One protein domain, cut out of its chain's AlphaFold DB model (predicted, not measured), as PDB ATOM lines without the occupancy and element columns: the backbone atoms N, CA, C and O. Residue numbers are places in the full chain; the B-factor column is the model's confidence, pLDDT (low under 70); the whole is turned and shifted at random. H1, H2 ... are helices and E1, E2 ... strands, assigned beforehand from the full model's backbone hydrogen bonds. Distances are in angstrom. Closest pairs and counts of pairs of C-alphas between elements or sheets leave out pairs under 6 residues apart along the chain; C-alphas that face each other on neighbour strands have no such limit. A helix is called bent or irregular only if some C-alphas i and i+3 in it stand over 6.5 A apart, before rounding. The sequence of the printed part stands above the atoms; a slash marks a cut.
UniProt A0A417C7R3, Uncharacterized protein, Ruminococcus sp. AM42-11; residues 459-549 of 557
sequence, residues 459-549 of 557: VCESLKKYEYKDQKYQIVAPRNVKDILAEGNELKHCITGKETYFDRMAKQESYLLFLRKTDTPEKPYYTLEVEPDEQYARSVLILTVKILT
ATOM      1  N   VAL A 459      28.736 156.390 133.378       85.69
ATOM      2  CA  VAL A 459      29.517 155.393 134.120       85.69
ATOM      3  C   VAL A 459      28.585 154.349 134.730       85.69
ATOM      4  O   VAL A 459      28.822 153.168 134.481       85.69
ATOM      5  N   CYS A 460      27.521 154.743 135.442       86.25
ATOM      6  CA  CYS A 460      26.554 153.819 136.055       86.25
ATOM      7  C   CYS A 460      25.927 152.866 135.023       86.25
ATOM      8  O   CYS A 460      25.907 151.653 135.240       86.25
ATOM      9  N   GLU A 461      25.523 153.370 133.854       84.69
ATOM     10  CA  GLU A 461      25.003 152.530 132.766       84.69
ATOM     11  C   GLU A 461      26.025 151.482 132.297       84.69
ATOM     12  O   GLU A 461      25.686 150.311 132.083       84.69
ATOM     13  N   SER A 462      27.300 151.870 132.200       84.69
ATOM     14  CA  SER A 462      28.383 150.973 131.785       84.69
ATOM     15  C   SER A 462      28.674 149.851 132.795       84.69
ATOM     16  O   SER A 462      29.247 148.822 132.417       84.69
ATOM     17  N   LEU A 463      28.267 150.009 134.065       85.69
ATOM     18  CA  LEU A 463      28.517 149.035 135.135       85.69
ATOM     19  C   LEU A 463      27.660 147.778 135.029       85.69
ATOM     20  O   LEU A 463      27.977 146.780 135.675       85.69
ATOM     21  N   LYS A 464      26.631 147.770 134.174       84.75
ATOM     22  CA  LYS A 464      25.792 146.587 133.926       84.75
ATOM     23  C   LYS A 464      26.608 145.339 133.567       84.75
ATOM     24  O   LYS A 464      26.219 144.229 133.912       84.75
ATOM     25  N   LYS A 465      27.770 145.514 132.924       82.44
ATOM     26  CA  LYS A 465      28.704 144.424 132.580       82.44
ATOM     27  C   LYS A 465      29.286 143.682 133.794       82.44
ATOM     28  O   LYS A 465      29.839 142.603 133.618       82.44
ATOM     29  N   TYR A 466      29.178 144.253 134.994       82.38
ATOM     30  CA  TYR A 466      29.645 143.670 136.255       82.38
ATOM     31  C   TYR A 466      28.529 142.991 137.065       82.38
ATOM     32  O   TYR A 466      28.784 142.506 138.168       82.38
ATOM     33  N   GLU A 467      27.297 142.946 136.548       86.56
ATOM     34  CA  GLU A 467      26.219 142.178 137.172       86.56
ATOM     35  C   GLU A 467      26.523 140.677 137.108       86.56
ATOM     36  O   GLU A 467      26.914 140.137 136.073       86.56
ATOM     37  N   TYR A 468      26.329 139.987 138.230       86.50
ATOM     38  CA  TYR A 468      26.602 138.558 138.351       86.50
ATOM     39  C   TYR A 468      25.573 137.902 139.262       86.50
ATOM     40  O   TYR A 468      25.131 138.503 140.239       86.50
ATOM     41  N   LYS A 469      25.197 136.656 138.977       89.00
ATOM     42  CA  LYS A 469      24.204 135.922 139.763       89.00
ATOM     43  C   LYS A 469      24.653 134.487 139.998       89.00
ATOM     44  O   LYS A 469      24.935 133.764 139.049       89.00
ATOM     45  N   ASP A 470      24.626 134.084 141.261       86.88
ATOM     46  CA  ASP A 470      24.853 132.716 141.725       86.88
ATOM     47  C   ASP A 470      23.654 132.222 142.569       86.88
ATOM     48  O   ASP A 470      22.689 132.954 142.818       86.88
ATOM     49  N   GLN A 471      23.685 130.964 143.016       83.44
ATOM     50  CA  GLN A 471      22.645 130.330 143.827       83.44
ATOM     51  C   GLN A 471      22.373 131.071 145.143       83.44
ATOM     52  O   GLN A 471      21.230 131.102 145.598       83.44
ATOM     53  N   LYS A 472      23.400 131.675 145.760       85.88
ATOM     54  CA  LYS A 472      23.280 132.311 147.085       85.88
ATOM     55  C   LYS A 472      23.291 133.841 147.050       85.88
ATOM     56  O   LYS A 472      22.575 134.470 147.833       85.88
ATOM     57  N   TYR A 473      24.095 134.433 146.169       87.56
ATOM     58  CA  TYR A 473      24.267 135.882 146.078       87.56
ATOM     59  C   TYR A 473      24.213 136.379 144.635       87.56
ATOM     60  O   TYR A 473      24.485 135.639 143.692       87.56
ATOM     61  N   GLN A 474      23.911 137.664 144.483       89.00
ATOM     62  CA  GLN A 474      23.973 138.369 143.207       89.00
ATOM     63  C   GLN A 474      24.567 139.768 143.393       89.00
ATOM     64  O   GLN A 474      24.356 140.407 144.426       89.00
ATOM     65  N   ILE A 475      25.316 140.217 142.393       88.19
ATOM     66  CA  ILE A 475      25.865 141.563 142.269       88.19
ATOM     67  C   ILE A 475      24.959 142.340 141.318       88.19
ATOM     68  O   ILE A 475      24.727 141.910 140.187       88.19
ATOM     69  N   VAL A 476      24.460 143.478 141.786       89.81
ATOM     70  CA  VAL A 476      23.590 144.396 141.052       89.81
ATOM     71  C   VAL A 476      24.333 145.717 140.880       89.81
ATOM     72  O   VAL A 476      24.855 146.264 141.851       89.81
ATOM     73  N   ALA A 477      24.406 146.221 139.652       88.69
ATOM     74  CA  ALA A 477      25.000 147.523 139.377       88.69
ATOM     75  C   ALA A 477      23.978 148.649 139.627       88.69
ATOM     76  O   ALA A 477      22.803 148.467 139.287       88.69
ATOM     77  N   PRO A 478      24.391 149.805 140.185       89.06
ATOM     78  CA  PRO A 478      23.530 150.983 140.233       89.06
ATOM     79  C   PRO A 478      23.196 151.439 138.812       89.06
ATOM     80  O   PRO A 478      24.058 151.416 137.932       89.06
ATOM     81  N   ARG A 479      21.951 151.858 138.574       86.94
ATOM     82  CA  ARG A 479      21.531 152.406 137.277       86.94
ATOM     83  C   ARG A 479      21.784 153.901 137.173       86.94
ATOM     84  O   ARG A 479      22.065 154.374 136.084       86.94
ATOM     85  N   ASN A 480      21.691 154.610 138.290       85.88
ATOM     86  CA  ASN A 480      21.826 156.060 138.376       85.88
ATOM     87  C   ASN A 480      22.373 156.459 139.756       85.88
ATOM     88  O   ASN A 480      22.539 155.626 140.655       85.88
ATOM     89  N   VAL A 481      22.618 157.756 139.947       85.12
ATOM     90  CA  VAL A 481      23.077 158.289 141.240       85.12
ATOM     91  C   VAL A 481      22.064 158.037 142.364       85.12
ATOM     92  O   VAL A 481      22.453 157.758 143.503       85.12
ATOM     93  N   LYS A 482      20.762 158.087 142.061       84.62
ATOM     94  CA  LYS A 482      19.687 157.884 143.043       84.62
ATOM     95  C   LYS A 482      19.754 156.497 143.687       84.62
ATOM     96  O   LYS A 482      19.565 156.402 144.899       84.62
ATOM     97  N   ASP A 483      20.100 155.457 142.933       86.75
ATOM     98  CA  ASP A 483      20.285 154.095 143.451       86.75
ATOM     99  C   ASP A 483      21.418 154.027 144.489       86.75
ATOM    100  O   ASP A 483      21.282 153.384 145.531       86.75
ATOM    101  N   ILE A 484      22.526 154.735 144.244       85.69
ATOM    102  CA  ILE A 484      23.682 154.804 145.157       85.69
ATOM    103  C   ILE A 484      23.307 155.545 146.444       85.69
ATOM    104  O   ILE A 484      23.671 155.122 147.547       85.69
ATOM    105  N   LEU A 485      22.551 156.639 146.320       83.75
ATOM    106  CA  LEU A 485      22.077 157.398 147.474       83.75
ATOM    107  C   LEU A 485      21.050 156.608 148.301       83.75
ATOM    108  O   LEU A 485      21.116 156.619 149.533       83.75
ATOM    109  N   ALA A 486      20.132 155.896 147.640       82.25
ATOM    110  CA  ALA A 486      19.144 155.030 148.278       82.25
ATOM    111  C   ALA A 486      19.820 153.898 149.064       82.25
ATOM    112  O   ALA A 486      19.520 153.701 150.245       82.25
ATOM    113  N   GLU A 487      20.792 153.225 148.445       83.56
ATOM    114  CA  GLU A 487      21.597 152.180 149.078       83.56
ATOM    115  C   GLU A 487      22.310 152.700 150.334       83.56
ATOM    116  O   GLU A 487      22.226 152.100 151.410       83.56
ATOM    117  N   GLY A 488      22.976 153.854 150.217       78.31
ATOM    118  CA  GLY A 488      23.707 154.462 151.326       78.31
ATOM    119  C   GLY A 488      22.827 154.874 152.500       78.31
ATOM    120  O   GLY A 488      23.227 154.703 153.658       78.31
ATOM    121  N   ASN A 489      21.619 155.364 152.218       77.56
ATOM    122  CA  ASN A 489      20.644 155.713 153.244       77.56
ATOM    123  C   ASN A 489      20.097 154.473 153.967       77.56
ATOM    124  O   ASN A 489      20.043 154.471 155.200       77.56
ATOM    125  N   GLU A 490      19.750 153.413 153.231       80.94
ATOM    126  CA  GLU A 490      19.177 152.187 153.803       80.94
ATOM    127  C   GLU A 490      20.202 151.430 154.665       80.94
ATOM    128  O   GLU A 490      19.922 151.056 155.809       80.94
ATOM    129  N   LEU A 491      21.439 151.288 154.176       78.94
ATOM    130  CA  LEU A 491      22.532 150.645 154.914       78.94
ATOM    131  C   LEU A 491      23.195 151.565 155.958       78.94
ATOM    132  O   LEU A 491      24.027 151.112 156.752       78.94
ATOM    133  N   LYS A 492      22.793 152.844 156.019       71.19
ATOM    134  CA  LYS A 492      23.280 153.870 156.963       71.19
ATOM    135  C   LYS A 492      24.805 154.032 156.952       71.19
ATOM    136  O   LYS A 492      25.407 154.223 158.014       71.19
ATOM    137  N   HIS A 493      25.433 153.946 155.782       68.12
ATOM    138  CA  HIS A 493      26.877 154.123 155.623       68.12
ATOM    139  C   HIS A 493      27.212 155.382 154.819       68.12
ATOM    140  O   HIS A 493      26.478 155.780 153.919       68.12
ATOM    141  N   CYS A 494      28.353 156.003 155.133       62.31
ATOM    142  CA  CYS A 494      28.733 157.356 154.700       62.31
ATOM    143  C   CYS A 494      29.133 157.499 153.214       62.31
ATOM    144  O   CYS A 494      29.997 158.313 152.898       62.31
ATOM    145  N   ILE A 495      28.531 156.723 152.315       63.62
ATOM    146  CA  ILE A 495      28.704 156.867 150.862       63.62
ATOM    147  C   ILE A 495      27.964 158.120 150.371       63.62
ATOM    148  O   ILE A 495      28.499 158.878 149.573       63.62
ATOM    149  N   THR A 496      26.797 158.420 150.950       57.84
ATOM    150  CA  THR A 496      25.961 159.593 150.628       57.84
ATOM    151  C   THR A 496      26.562 160.943 151.035       57.84
ATOM    152  O   THR A 496      26.080 161.976 150.588       57.84
ATOM    153  N   GLY A 497      27.590 160.960 151.894       57.78
ATOM    154  CA  GLY A 497      28.186 162.186 152.445       57.78
ATOM    155  C   GLY A 497      29.627 162.461 152.011       57.78
ATOM    156  O   GLY A 497      30.247 163.373 152.551       57.78
ATOM    157  N   LYS A 498      30.195 161.655 151.103       67.50
ATOM    158  CA  LYS A 498      31.588 161.789 150.654       67.50
ATOM    159  C   LYS A 498      31.661 161.884 149.135       67.50
ATOM    160  O   LYS A 498      31.566 160.875 148.441       67.50
ATOM    161  N   GLU A 499      31.931 163.091 148.645       74.94
ATOM    162  CA  GLU A 499      32.120 163.385 147.214       74.94
ATOM    163  C   GLU A 499      33.236 162.539 146.575       74.94
ATOM    164  O   GLU A 499      33.197 162.265 145.381       74.94
ATOM    165  N   THR A 500      34.183 162.037 147.377       79.50
ATOM    166  CA  THR A 500      35.295 161.189 146.927       79.50
ATOM    167  C   THR A 500      34.853 159.916 146.206       79.50
ATOM    168  O   THR A 500      35.582 159.439 145.347       79.50
ATOM    169  N   TYR A 501      33.695 159.337 146.547       81.81
ATOM    170  CA  TYR A 501      33.212 158.138 145.851       81.81
ATOM    171  C   TYR A 501      32.713 158.465 144.441       81.81
ATOM    172  O   TYR A 501      33.042 157.751 143.498       81.81
ATOM    173  N   PHE A 502      31.978 159.569 144.291       84.94
ATOM    174  CA  PHE A 502      31.483 160.022 142.992       84.94
ATOM    175  C   PHE A 502      32.620 160.528 142.093       84.94
ATOM    176  O   PHE A 502      32.636 160.197 140.913       84.94
ATOM    177  N   ASP A 503      33.620 161.222 142.651       84.38
ATOM    178  CA  ASP A 503      34.821 161.660 141.920       84.38
ATOM    179  C   ASP A 503      35.625 160.473 141.363       84.38
ATOM    180  O   ASP A 503      35.949 160.435 140.176       84.38
ATOM    181  N   ARG A 504      35.884 159.450 142.190       84.06
ATOM    182  CA  ARG A 504      36.609 158.245 141.753       84.06
ATOM    183  C   ARG A 504      35.818 157.415 140.743       84.06
ATOM    184  O   ARG A 504      36.411 156.862 139.820       84.06
ATOM    185  N   MET A 505      34.490 157.357 140.873       83.94
ATOM    186  CA  MET A 505      33.626 156.743 139.859       83.94
ATOM    187  C   MET A 505      33.663 157.518 138.536       83.94
ATOM    188  O   MET A 505      33.819 156.905 137.484       83.94
ATOM    189  N   ALA A 506      33.582 158.851 138.575       84.69
ATOM    190  CA  ALA A 506      33.645 159.702 137.386       84.69
ATOM    191  C   ALA A 506      34.999 159.599 136.658       84.69
ATOM    192  O   ALA A 506      35.035 159.616 135.427       84.69
ATOM    193  N   LYS A 507      36.095 159.432 137.413       85.69
ATOM    194  CA  LYS A 507      37.454 159.158 136.906       85.69
ATOM    195  C   LYS A 507      37.696 157.697 136.507       85.69
ATOM    196  O   LYS A 507      38.773 157.388 136.014       85.69
ATOM    197  N   GLN A 508      36.711 156.814 136.697       83.88
ATOM    198  CA  GLN A 508      36.801 155.375 136.414       83.88
ATOM    199  C   GLN A 508      37.865 154.622 137.242       83.88
ATOM    200  O   GLN A 508      38.289 153.530 136.871       83.88
ATOM    201  N   GLU A 509      38.253 155.167 138.398       82.38
ATOM    202  CA  GLU A 509      39.253 154.593 139.312       82.38
ATOM    203  C   GLU A 509      38.663 153.538 140.260       82.38
ATOM    204  O   GLU A 509      39.366 152.652 140.741       82.38
ATOM    205  N   SER A 510      37.375 153.651 140.592       82.81
ATOM    206  CA  SER A 510      36.672 152.695 141.452       82.81
ATOM    207  C   SER A 510      35.167 152.773 141.231       82.81
ATOM    208  O   SER A 510      34.636 153.868 141.065       82.81
ATOM    209  N   TYR A 511      34.471 151.645 141.319       85.56
ATOM    210  CA  TYR A 511      33.033 151.532 141.095       85.56
ATOM    211  C   TYR A 511      32.307 151.019 142.331       85.56
ATOM    212  O   TYR A 511      32.799 150.131 143.025       85.56
ATOM    213  N   LEU A 512      31.105 151.543 142.573       86.25
ATOM    214  CA  LEU A 512      30.203 151.023 143.595       86.25
ATOM    215  C   LEU A 512      29.231 150.017 142.974       86.25
ATOM    216  O   LEU A 512      28.547 150.328 142.003       86.25
ATOM    217  N   LEU A 513      29.163 148.817 143.549       88.56
ATOM    218  CA  LEU A 513      28.221 147.757 143.180       88.56
ATOM    219  C   LEU A 513      27.475 147.264 144.422       88.56
ATOM    220  O   LEU A 513      27.947 147.404 145.550       88.56
ATOM    221  N   PHE A 514      26.316 146.647 144.231       89.56
ATOM    222  CA  PHE A 514      25.470 146.181 145.322       89.56
ATOM    223  C   PHE A 514      25.477 144.662 145.411       89.56
ATOM    224  O   PHE A 514      25.070 143.969 144.483       89.56
ATOM    225  N   LEU A 515      25.884 144.121 146.553       86.31
ATOM    226  CA  LEU A 515      25.703 142.711 146.858       86.31
ATOM    227  C   LEU A 515      24.300 142.503 147.436       86.31
ATOM    228  O   LEU A 515      23.856 143.233 148.327       86.31
ATOM    229  N   ARG A 516      23.613 141.476 146.940       88.38
ATOM    230  CA  ARG A 516      22.270 141.057 147.352       88.38
ATOM    231  C   ARG A 516      22.242 139.553 147.585       88.38
ATOM    232  O   ARG A 516      23.061 138.814 147.039       88.38
ATOM    233  N   LYS A 517      21.267 139.079 148.360       88.19
ATOM    234  CA  LYS A 517      20.936 137.649 148.395       88.19
ATOM    235  C   LYS A 517      20.045 137.304 147.206       88.19
ATOM    236  O   LYS A 517      19.204 138.108 146.804       88.19
ATOM    237  N   THR A 518      20.223 136.115 146.641       88.19
ATOM    238  CA  THR A 518      19.471 135.690 145.448       88.19
ATOM    239  C   THR A 518      17.974 135.505 145.732       88.19
ATOM    240  O   THR A 518      17.152 135.728 144.849       88.19
ATOM    241  N   ASP A 519      17.611 135.156 146.969       87.88
ATOM    242  CA  ASP A 519      16.225 134.978 147.428       87.88
ATOM    243  C   ASP A 519      15.484 136.298 147.722       87.88
ATOM    244  O   ASP A 519      14.256 136.324 147.774       87.88
ATOM    245  N   THR A 520      16.219 137.397 147.911       86.00
ATOM    246  CA  THR A 520      15.695 138.716 148.289       86.00
ATOM    247  C   THR A 520      16.432 139.846 147.543       86.00
ATOM    248  O   THR A 520      17.067 140.687 148.181       86.00
ATOM    249  N   PRO A 521      16.353 139.895 146.190       81.25
ATOM    250  CA  PRO A 521      17.043 140.887 145.346       81.25
ATOM    251  C   PRO A 521      16.806 142.341 145.758       81.25
ATOM    252  O   PRO A 521      17.722 143.156 145.700       81.25
ATOM    253  N   GLU A 522      15.586 142.644 146.201       81.25
ATOM    254  CA  GLU A 522      15.133 144.006 146.505       81.25
ATOM    255  C   GLU A 522      15.631 144.538 147.856       81.25
ATOM    256  O   GLU A 522      15.439 145.710 148.169       81.25
ATOM    257  N   LYS A 523      16.240 143.693 148.703       82.12
ATOM    258  CA  LYS A 523      16.706 144.100 150.037       82.12
ATOM    259  C   LYS A 523      18.211 144.361 150.044       82.12
ATOM    260  O   LYS A 523      18.972 143.434 149.749       82.12
ATOM    261  N   PRO A 524      18.661 145.558 150.466       85.38
ATOM    262  CA  PRO A 524      20.081 145.828 150.616       85.38
ATOM    263  C   PRO A 524      20.801 144.862 151.554       85.38
ATOM    264  O   PRO A 524      20.274 144.489 152.604       85.38
ATOM    265  N   TYR A 525      22.007 144.434 151.161       83.25
ATOM    266  CA  TYR A 525      22.830 143.512 151.949       83.25
ATOM    267  C   TYR A 525      24.234 144.073 152.204       83.25
ATOM    268  O   TYR A 525      24.566 144.316 153.361       83.25
ATOM    269  N   TYR A 526      25.024 144.340 151.158       81.25
ATOM    270  CA  TYR A 526      26.303 145.060 151.269       81.25
ATOM    271  C   TYR A 526      26.573 145.907 150.023       81.25
ATOM    272  O   TYR A 526      26.151 145.541 148.930       81.25
ATOM    273  N   THR A 527      27.360 146.974 150.171       80.56
ATOM    274  CA  THR A 527      27.937 147.721 149.045       80.56
ATOM    275  C   THR A 527      29.401 147.325 148.849       80.56
ATOM    276  O   THR A 527      30.163 147.179 149.808       80.56
ATOM    277  N   LEU A 528      29.787 147.118 147.597       82.88
ATOM    278  CA  LEU A 528      31.121 146.724 147.162       82.88
ATOM    279  C   LEU A 528      31.784 147.911 146.468       82.88
ATOM    280  O   LEU A 528      31.173 148.518 145.594       82.88
ATOM    281  N   GLU A 529      33.025 148.213 146.832       82.94
ATOM    282  CA  GLU A 529      33.885 149.124 146.077       82.94
ATOM    283  C   GLU A 529      34.887 148.291 145.284       82.94
ATOM    284  O   GLU A 529      35.581 147.437 145.846       82.94
ATOM    285  N   VAL A 530      34.919 148.504 143.973       82.06
ATOM    286  CA  VAL A 530      35.665 147.666 143.040       82.06
ATOM    287  C   VAL A 530      36.585 148.527 142.190       82.06
ATOM    288  O   VAL A 530      36.123 149.426 141.497       82.06
ATOM    289  N   GLU A 531      37.880 148.241 142.232       80.19
ATOM    290  CA  GLU A 531      38.905 148.949 141.458       80.19
ATOM    291  C   GLU A 531      39.234 148.122 140.192       80.19
ATOM    292  O   GLU A 531      39.458 146.909 140.305       80.19
ATOM    293  N   PRO A 532      39.206 148.710 138.978       68.56
ATOM    294  CA  PRO A 532      39.658 148.034 137.767       68.56
ATOM    295  C   PRO A 532      41.196 147.993 137.738       68.56
ATOM    296  O   PRO A 532      41.842 149.029 137.622       68.56
ATOM    297  N   ASP A 533      41.797 146.806 137.833       54.62
ATOM    298  CA  ASP A 533      43.255 146.650 137.717       54.62
ATOM    299  C   ASP A 533      43.718 146.872 136.260       54.62
ATOM    300  O   ASP A 533      43.380 146.095 135.362       54.62
ATOM    301  N   GLU A 534      44.536 147.904 136.009       43.78
ATOM    302  CA  GLU A 534      45.103 148.206 134.678       43.78
ATOM    303  C   GLU A 534      46.186 147.205 134.220       43.78
ATOM    304  O   GLU A 534      46.598 147.216 133.058       43.78
ATOM    305  N   GLN A 535      46.658 146.300 135.085       39.62
ATOM    306  CA  GLN A 535      47.857 145.505 134.793       39.62
ATOM    307  C   GLN A 535      47.626 144.254 133.921       39.62
ATOM    308  O   GLN A 535      48.591 143.628 133.484       39.62
ATOM    309  N   TYR A 536      46.376 143.916 133.583       37.09
ATOM    310  CA  TYR A 536      46.044 142.742 132.760       37.09
ATOM    311  C   TYR A 536      45.051 143.083 131.636       37.09
ATOM    312  O   TYR A 536      43.986 142.490 131.491       37.09
ATOM    313  N   ALA A 537      45.420 144.045 130.788       29.95
ATOM    314  CA  ALA A 537      44.605 144.523 129.665       29.95
ATOM    315  C   ALA A 537      44.461 143.549 128.470       29.95
ATOM    316  O   ALA A 537      44.013 143.958 127.397       29.95
ATOM    317  N   ARG A 538      44.804 142.261 128.591       30.84
ATOM    318  CA  ARG A 538      44.502 141.264 127.549       30.84
ATOM    319  C   ARG A 538      44.048 139.961 128.197       30.84
ATOM    320  O   ARG A 538      44.862 139.205 128.713       30.84
ATOM    321  N   SER A 539      42.739 139.719 128.095       32.38
ATOM    322  CA  SER A 539      41.975 138.548 128.559       32.38
ATOM    323  C   SER A 539      41.875 138.368 130.085       32.38
ATOM    324  O   SER A 539      42.812 137.923 130.729       32.38
ATOM    325  N   VAL A 540      40.658 138.604 130.601       32.25
ATOM    326  CA  VAL A 540      40.181 138.430 131.992       32.25
ATOM    327  C   VAL A 540      40.549 139.582 132.944       32.25
ATOM    328  O   VAL A 540      41.595 139.579 133.580       32.25
ATOM    329  N   LEU A 541      39.636 140.557 133.080       32.34
ATOM    330  CA  LEU A 541      39.685 141.553 134.159       32.34
ATOM    331  C   LEU A 541      39.498 140.843 135.511       32.34
ATOM    332  O   LEU A 541      38.435 140.277 135.770       32.34
ATOM    333  N   ILE A 542      40.513 140.893 136.371       36.03
ATOM    334  CA  ILE A 542      40.410 140.519 137.784       36.03
ATOM    335  C   ILE A 542      39.970 141.774 138.545       36.03
ATOM    336  O   ILE A 542      40.571 142.833 138.399       36.03
ATOM    337  N   LEU A 543      38.884 141.671 139.311       40.53
ATOM    338  CA  LEU A 543      38.341 142.771 140.108       40.53
ATOM    339  C   LEU A 543      38.774 142.593 141.563       40.53
ATOM    340  O   LEU A 543      38.431 141.588 142.190       40.53
ATOM    341  N   THR A 544      39.480 143.576 142.121       40.44
ATOM    342  CA  THR A 544      39.777 143.606 143.557       40.44
ATOM    343  C   THR A 544      38.577 144.210 144.294       40.44
ATOM    344  O   THR A 544      38.249 145.381 144.114       40.44
ATOM    345  N   VAL A 545      37.888 143.399 145.107       48.22
ATOM    346  CA  VAL A 545      36.657 143.788 145.820       48.22
ATOM    347  C   VAL A 545      36.974 144.173 147.267       48.22
ATOM    348  O   VAL A 545      37.334 143.318 148.078       48.22
ATOM    349  N   LYS A 546      36.773 145.445 147.627       50.62
ATOM    350  CA  LYS A 546      36.718 145.888 149.027       50.62
ATOM    351  C   LYS A 546      35.259 145.902 149.483       50.62
ATOM    352  O   LYS A 546      34.422 146.617 148.935       50.62
ATOM    353  N   ILE A 547      34.937 145.109 150.507       51.69
ATOM    354  CA  ILE A 547      33.610 145.149 151.137       51.69
ATOM    355  C   ILE A 547      33.544 146.398 152.016       51.69
ATOM    356  O   ILE A 547      34.213 146.479 153.049       51.69
ATOM    357  N   LEU A 548      32.715 147.366 151.629       48.75
ATOM    358  CA  LEU A 548      32.443 148.531 152.456       48.75
ATOM    359  C   LEU A 548      31.407 148.142 153.509       48.75
ATOM    360  O   LEU A 548      30.207 148.105 153.253       48.75
ATOM    361  N   THR A 549      31.842 147.834 154.731       42.19
ATOM    362  CA  THR A 549      30.921 147.901 155.875       42.19
ATOM    363  C   THR A 549      31.583 148.357 157.162       42.19
ATOM    364  O   THR A 549      32.450 147.698 157.729       42.19
TER     365      THR A 549
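This is residues 459 to 549 of the 557 residues of an uncharacterized protein of Ruminococcus sp. AM42-11 (UniProt A0A417C7R3). A single antiparallel sheet of four strands, strongly twisted and curled like part of a barrel, has H1 over one face, while H2 and H3 only graze it. The E3-E4 hairpin sticks out at residues 535 to 540. The printed part has 91 residues, with H1 E1 H2 H3 E2 E3 E4 along the chain, sheet order E1 - E2 - E3 - E4, and a mixed class. It is compact, with a radius of gyration of the C-alphas of 13.0 A and spans of 37 by 34 by 22 A.

E2, residues 511 to 517, and E3, residues 526 to 532, form a hairpin, with N 513 and O 528 2.9 A apart. E4, residues 543 to 548, forms a hairpin with E3, with N 546 and O 529 2.9 A apart; E2 E3 E4 is a meander, each strand the antiparallel neighbour of the one before. On the other side of E2 is E1, residues 473 to 476, with N 476 and O 514 2.8 A apart. H1, residues 459 to 466, is on the sheet over E2 at a height of 8.6 A, slantwise at 50 degrees on the local plane. H2, residues 481 to 490, grazes the sheet, its Ile 484 C-alpha 7.7 A from that of Leu 512. H3, residues 499 to 506, grazes it too, the C-alphas of Met 505 and Tyr 511 being 5.4 A apart. H2 and H3 are apart. Every O i to N i+4 pair is within hydrogen-bond range in H2 and H3; H1 has 1 of 4, and 4 of 5 O i to N i+3 pairs.

H1 begins at C-alpha 459 (29.517, 155.393, 134.120) and is only just irregular, with C-alphas 462 and 465 6.6 A apart. E2 measures 19.8 A, E3 19.2 A, E4 14.8 A and H2 14.5 A. E4 ends at C-alpha 548 (32.443, 148.531, 152.456).

The C-alphas of Lys 492 and Arg 538, the two farthest apart, are 38.4 A apart. The printed part has no cut and no long link. Residues 493 to 498 and 532 to 549 have pLDDT under 70.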